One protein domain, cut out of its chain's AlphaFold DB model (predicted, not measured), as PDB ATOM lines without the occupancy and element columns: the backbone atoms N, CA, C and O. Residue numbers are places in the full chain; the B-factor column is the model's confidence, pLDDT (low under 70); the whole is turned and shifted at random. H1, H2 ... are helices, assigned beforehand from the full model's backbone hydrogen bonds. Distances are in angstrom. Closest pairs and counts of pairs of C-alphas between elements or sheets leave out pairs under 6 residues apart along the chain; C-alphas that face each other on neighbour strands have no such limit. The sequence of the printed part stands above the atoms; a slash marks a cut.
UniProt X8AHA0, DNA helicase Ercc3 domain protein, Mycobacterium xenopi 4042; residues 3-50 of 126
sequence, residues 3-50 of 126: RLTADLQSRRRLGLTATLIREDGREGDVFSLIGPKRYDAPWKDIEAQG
ATOM      1  N   ARG A   3      23.270 -29.172  38.459       55.31
ATOM      2  CA  ARG A   3      23.196 -29.659  37.066       55.31
ATOM      3  C   ARG A   3      23.868 -28.721  36.055       55.31
ATOM      4  O   ARG A   3      24.396 -29.203  35.067       55.31
ATOM      5  N   LEU A   4      23.918 -27.416  36.335       57.12
ATOM      6  CA  LEU A   4      24.502 -26.415  35.431       57.12
ATOM      7  C   LEU A   4      26.029 -26.538  35.293       57.12
ATOM      8  O   LEU A   4      26.583 -26.178  34.260       57.12
ATOM      9  N   THR A   5      26.725 -27.067  36.301       57.59
ATOM     10  CA  THR A   5      28.183 -27.262  36.262       57.59
ATOM     11  C   THR A   5      28.617 -28.520  35.510       57.59
ATOM     12  O   THR A   5      29.789 -28.617  35.147       57.59
ATOM     13  N   ALA A   6      27.710 -29.470  35.247       60.28
ATOM     14  CA  ALA A   6      28.023 -30.659  34.453       60.28
ATOM     15  C   ALA A   6      28.311 -30.295  32.985       60.28
ATOM     16  O   ALA A   6      29.272 -30.810  32.414       60.28
ATOM     17  N   ASP A   7      27.549 -29.341  32.440       63.88
ATOM     18  CA  ASP A   7      27.664 -28.871  31.052       63.88
ATOM     19  C   ASP A   7      28.849 -27.911  30.835       63.88
ATOM     20  O   ASP A   7      29.274 -27.670  29.703       63.88
ATOM     21  N   LEU A   8      29.434 -27.385  31.918       69.06
ATOM     22  CA  LEU A   8      30.634 -26.556  31.863       69.06
ATOM     23  C   LEU A   8      31.857 -27.425  31.538       69.06
ATOM     24  O   LEU A   8      32.438 -28.103  32.399       69.06
ATOM     25  N   GLN A   9      32.264 -27.391  30.269       67.31
ATOM     26  CA  GLN A   9      33.481 -28.050  29.812       67.31
ATOM     27  C   GLN A   9      34.712 -27.358  30.411       67.31
ATOM     28  O   GLN A   9      35.079 -26.250  30.035       67.31
ATOM     29  N   SER A  10      35.367 -28.034  31.354       75.75
ATOM     30  CA  SER A  10      36.649 -27.614  31.917       75.75
ATOM     31  C   SER A  10      37.558 -28.822  32.093       75.75
ATOM     32  O   SER A  10      37.118 -29.882  32.535       75.75
ATOM     33  N   ARG A  11      38.847 -28.646  31.782       79.44
ATOM     34  CA  ARG A  11      39.888 -29.667  31.981       79.44
ATOM     35  C   ARG A  11      40.331 -29.804  33.441       79.44
ATOM     36  O   ARG A  11      40.938 -30.812  33.786       79.44
ATOM     37  N   ARG A  12      40.094 -28.793  34.287       84.88
ATOM     38  CA  ARG A  12      40.495 -28.772  35.706       84.88
ATOM     39  C   ARG A  12      39.378 -28.152  36.544       84.88
ATOM     40  O   ARG A  12      38.909 -27.059  36.235       84.88
ATOM     41  N   ARG A  13      38.953 -28.850  37.594       85.88
ATOM     42  CA  ARG A  13      37.882 -28.424  38.505       85.88
ATOM     43  C   ARG A  13      38.440 -28.372  39.928       85.88
ATOM     44  O   ARG A  13      39.219 -29.240  40.308       85.88
ATOM     45  N   LEU A  14      38.061 -27.346  40.686       86.19
ATOM     46  CA  LEU A  14      38.401 -27.189  42.100       86.19
ATOM     47  C   LEU A  14      37.106 -26.944  42.872       86.19
ATOM     48  O   LEU A  14      36.404 -25.974  42.598       86.19
ATOM     49  N   GLY A  15      36.789 -27.835  43.809       87.94
ATOM     50  CA  GLY A  15      35.689 -27.658  44.751       87.94
ATOM     51  C   GLY A  15      36.235 -27.170  46.085       87.94
ATOM     52  O   GLY A  15      37.056 -27.856  46.688       87.94
ATOM     53  N   LEU A  16      35.787 -26.000  46.532       89.44
ATOM     54  CA  LEU A  16      36.056 -25.495  47.875       89.44
ATOM     55  C   LEU A  16      34.788 -25.687  48.701       89.44
ATOM     56  O   LEU A  16      33.738 -25.150  48.351       89.44
ATOM     57  N   THR A  17      34.874 -26.478  49.767       86.88
ATOM     58  CA  THR A  17      33.772 -26.660  50.713       86.88
ATOM     59  C   THR A  17      34.306 -26.656  52.135       86.88
ATOM     60  O   THR A  17      35.376 -27.204  52.392       86.88
ATOM     61  N   ALA A  18      33.558 -26.042  53.047       86.31
ATOM     62  CA  ALA A  18      33.834 -26.110  54.479       86.31
ATOM     63  C   ALA A  18      33.246 -27.383  55.113       86.31
ATOM     64  O   ALA A  18      33.772 -27.882  56.101       86.31
ATOM     65  N   THR A  19      32.176 -27.938  54.531       81.50
ATOM     66  CA  THR A  19      31.498 -29.143  55.026       81.50
ATOM     67  C   THR A  19      31.209 -30.098  53.876       81.50
ATOM     68  O   THR A  19      30.626 -29.719  52.859       81.50
ATOM     69  N   LEU A  20      31.612 -31.358  54.028       76.12
ATOM     70  CA  LEU A  20      31.380 -32.398  53.020       76.12
ATOM     71  C   LEU A  20      30.051 -33.147  53.234       76.12
ATOM     72  O   LEU A  20      29.577 -33.831  52.335       76.12
ATOM     73  N   ILE A  21      29.458 -33.020  54.420       79.19
ATOM     74  CA  ILE A  21      28.226 -33.712  54.796       79.19
ATOM     75  C   ILE A  21      27.035 -33.014  54.144       79.19
ATOM     76  O   ILE A  21      26.931 -31.786  54.180       79.19
ATOM     77  N   ARG A  22      26.130 -33.808  53.569       79.62
ATOM     78  CA  ARG A  22      24.848 -33.343  53.040       79.62
ATOM     79  C   ARG A  22      23.706 -34.082  53.718       79.62
ATOM     80  O   ARG A  22      23.801 -35.276  53.974       79.62
ATOM     81  N   GLU A  23      22.604 -33.376  53.940       78.94
ATOM     82  CA  GLU A  23      21.400 -33.932  54.573       78.94
ATOM     83  C   GLU A  23      20.714 -35.010  53.719       78.94
ATOM     84  O   GLU A  23      20.025 -35.873  54.251       78.94
ATOM     85  N   ASP A  24      20.925 -34.993  52.398       79.69
ATOM     86  CA  ASP A  24      20.372 -35.980  51.466       79.69
ATOM     87  C   ASP A  24      21.245 -37.236  51.297       79.69
ATOM     88  O   ASP A  24      20.862 -38.136  50.549       79.69
ATOM     89  N   GLY A  25      22.412 -37.307  51.954       78.06
ATOM     90  CA  GLY A  25      23.356 -38.429  51.839       78.06
ATOM     91  C   GLY A  25      23.970 -38.592  50.441       78.06
ATOM     92  O   GLY A  25      24.456 -39.667  50.084       78.06
ATOM     93  N   ARG A  26      23.894 -37.549  49.598       78.81
ATOM     94  CA  ARG A  26      24.381 -37.564  48.207       78.81
ATOM     95  C   ARG A  26      25.691 -36.804  48.035       78.81
ATOM     96  O   ARG A  26      25.939 -36.181  46.998       78.81
ATOM     97  N   GLU A  27      26.563 -36.836  49.034       77.44
ATOM     98  CA  GLU A  27      27.922 -36.299  48.936       77.44
ATOM     99  C   GLU A  27      28.739 -36.983  47.830       77.44
ATOM    100  O   GLU A  27      29.531 -36.325  47.154       77.44
ATOM    101  N   GLY A  28      28.460 -38.264  47.557       76.00
ATOM    102  CA  GLY A  28      29.094 -39.041  46.489       76.00
ATOM    103  C   GLY A  28      28.952 -38.428  45.092       76.00
ATOM    104  O   GLY A  28      29.874 -38.507  44.278       76.00
ATOM    105  N   ASP A  29      27.840 -37.737  44.828       79.44
ATOM    106  CA  ASP A  29      27.586 -37.101  43.531       79.44
ATOM    107  C   ASP A  29      28.564 -35.948  43.256       79.44
ATOM    108  O   ASP A  29      28.900 -35.671  42.103       79.44
ATOM    109  N   VAL A  30      29.073 -35.294  44.307       75.81
ATOM    110  CA  VAL A  30      30.068 -34.219  44.177       75.81
ATOM    111  C   VAL A  30      31.404 -34.786  43.695       75.81
ATOM    112  O   VAL A  30      32.052 -34.178  42.837       75.81
ATOM    113  N   PHE A  31      31.787 -35.975  44.170       75.00
ATOM    114  CA  PHE A  31      33.019 -36.637  43.732       75.00
ATOM    115  C   PHE A  31      32.965 -37.056  42.268       75.00
ATOM    116  O   PHE A  31      33.960 -36.923  41.561       75.00
ATOM    117  N   SER A  32      31.798 -37.489  41.794       78.12
ATOM    118  CA  SER A  32      31.588 -37.813  40.380       78.12
ATOM    119  C   SER A  32      31.689 -36.579  39.473       78.12
ATOM    120  O   SER A  32      32.111 -36.688  38.325       78.12
ATOM    121  N   LEU A  33      31.328 -35.392  39.976       78.56
ATOM    122  CA  LEU A  33      31.341 -34.148  39.197       78.56
ATOM    123  C   LEU A  33      32.700 -33.436  39.198       78.56
ATOM    124  O   LEU A  33      33.097 -32.870  38.178       78.56
ATOM    125  N   ILE A  34      33.399 -33.403  40.331       83.31
ATOM    126  CA  ILE A  34      34.613 -32.585  40.512       83.31
ATOM    127  C   ILE A  34      35.871 -33.451  40.678       83.31
ATOM    128  O   ILE A  34      36.969 -32.995  40.357       83.31
ATOM    129  N   GLY A  35      35.717 -34.700  41.114       84.56
ATOM    130  CA  GLY A  35      36.805 -35.599  41.487       84.56
ATOM    131  C   GLY A  35      36.871 -35.844  43.002       84.56
ATOM    132  O   GLY A  35      36.123 -35.239  43.772       84.56
ATOM    133  N   PRO A  36      37.761 -36.743  43.455       86.88
ATOM    134  CA  PRO A  36      37.857 -37.137  44.858       86.88
ATOM    135  C   PRO A  36      38.357 -35.994  45.751       86.88
ATOM    136  O   PRO A  36      39.064 -35.090  45.296       86.88
ATOM    137  N   LYS A  37      38.065 -36.073  47.056       86.50
ATOM    138  CA  LYS A  37      38.626 -35.158  48.061       86.50
ATOM    139  C   LYS A  37      40.158 -35.212  48.029       86.50
ATOM    140  O   LYS A  37      40.745 -36.281  48.177       86.50
ATOM    141  N   ARG A  38      40.806 -34.059  47.831       90.25
ATOM    142  CA  ARG A  38      42.277 -33.953  47.748       90.25
ATOM    143  C   ARG A  38      42.932 -33.526  49.053       90.25
ATOM    144  O   ARG A  38      44.055 -33.934  49.312       90.25
ATOM    145  N   TYR A  39      42.243 -32.715  49.842       87.62
ATOM    146  CA  TYR A  39      42.736 -32.193  51.106       87.62
ATOM    147  C   TYR A  39      41.565 -32.040  52.071       87.62
ATOM    148  O   TYR A  39      40.450 -31.736  51.646       87.62
ATOM    149  N   ASP A  40      41.833 -32.289  53.344       88.19
ATOM    150  CA  ASP A  40      40.910 -32.078  54.447       88.19
ATOM    151  C   ASP A  40      41.728 -31.650  55.659       88.19
ATOM    152  O   ASP A  40      42.778 -32.240  55.926       88.19
ATOM    153  N   ALA A  41      41.265 -30.624  56.360       85.00
ATOM    154  CA  ALA A  41      41.924 -30.106  57.545       85.00
ATOM    155  C   ALA A  41      40.949 -30.227  58.719       85.00
ATOM    156  O   ALA A  41      39.921 -29.542  58.721       85.00
ATOM    157  N   PRO A  42      41.231 -31.093  59.707       85.50
ATOM    158  CA  PRO A  42      40.381 -31.218  60.879       85.50
ATOM    159  C   PRO A  42      40.315 -29.884  61.620       85.50
ATOM    160  O   PRO A  42      41.342 -29.324  61.999       85.50
ATOM    161  N   TRP A  43      39.106 -29.379  61.864       84.44
ATOM    162  CA  TRP A  43      38.920 -28.085  62.528       84.44
ATOM    163  C   TRP A  43      39.584 -28.029  63.915       84.44
ATOM    164  O   TRP A  43      40.114 -26.986  64.278       84.44
ATOM    165  N   LYS A  44      39.646 -29.159  64.637       84.50
ATOM    166  CA  LYS A  44      40.329 -29.277  65.938       84.50
ATOM    167  C   LYS A  44      41.835 -29.027  65.856       84.50
ATOM    168  O   LYS A  44      42.408 -28.444  66.768       84.50
ATOM    169  N   ASP A  45      42.479 -29.440  64.766       87.25
ATOM    170  CA  ASP A  45      43.915 -29.211  64.581       87.25
ATOM    171  C   ASP A  45      44.187 -27.731  64.285       87.25
ATOM    172  O   ASP A  45      45.198 -27.181  64.716       87.25
ATOM    173  N   ILE A  46      43.270 -27.078  63.566       87.38
ATOM    174  CA  ILE A  46      43.333 -25.647  63.253       87.38
ATOM    175  C   ILE A  46      43.061 -24.797  64.510       87.38
ATOM    176  O   ILE A  46      43.739 -23.794  64.735       87.38
ATOM    177  N   GLU A  47      42.105 -25.216  65.345       88.38
ATOM    178  CA  GLU A  47      41.820 -24.646  66.670       88.38
ATOM    179  C   GLU A  47      43.039 -24.768  67.599       88.38
ATOM    180  O   GLU A  47      43.481 -23.772  68.164       88.38
ATOM    181  N   ALA A  48      43.660 -25.954  67.683       86.81
ATOM    182  CA  ALA A  48      44.860 -26.181  68.497       86.81
ATOM    183  C   ALA A  48      46.074 -25.344  68.048       86.81
ATOM    184  O   ALA A  48      46.942 -25.020  68.856       86.81
ATOM    185  N   GLN A  49      46.135 -24.977  66.766       90.50
ATOM    186  CA  GLN A  49      47.150 -24.073  66.212       90.50
ATOM    187  C   GLN A  49      46.841 -22.583  66.450       90.50
ATOM    188  O   GLN A  49      47.668 -21.735  66.119       90.50
ATOM    189  N   GLY A  50      45.675 -22.252  67.012       87.69
ATOM    190  CA  GLY A  50      45.275 -20.882  67.338       87.69
ATOM    191  C   GLY A  50      44.740 -20.064  66.159       87.69
ATOM    192  O   GLY A  50      44.584 -18.852  66.288       87.69
TER     193      GLY A  50
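AT A GLANCE: This is residues 3 to 50 of the 126 residues of the protein "DNA helicase Ercc3 domain protein" of Mycobacterium xenopi 4042 (UniProt X8AHA0). This is a loose chain with little regular structure: a wide loop, residues 3 to 27, comes round to a short helix, H1, and the chain then runs out to a second short helix, H2, near the far end of the long axis. Residues 21 to 27 stick out from the loop, and residues 44 to 50, of which 44 to 48 belong to H2, stick out as well. The printed part has 48 residues with two named helices, H1 then H2, and no named strand. The class is all helix, though the named elements hold only 13 of the 48 residues. The whole is loose, with a radius of gyration of the C-alphas of 13.6 A, and only just elongated, spanning 41 by 26 by 15 A.

HOW THE PARTS SIT: H1, residues 28 to 34, and H2, residues 43 to 48, are apart, with no C-alpha of the one within 8 A of the other. A short link of 8 residues joins them. In both helices every O i to N i+4 pair is within hydrogen-bond range.

IN THESE COORDINATES: H1 begins at C-alpha 28 (29.094, -39.041, 46.489) and is 10.4 A long from first to last C-alpha. H2 is 8.6 A long and ends at C-alpha 48 (44.860, -26.181, 68.497).

THE WHOLE: The C-alphas farthest apart, of Asp 7 and Ala 48, are 41.3 A apart. The printed part has no cut. Residues 3 to 9 have pLDDT under 70.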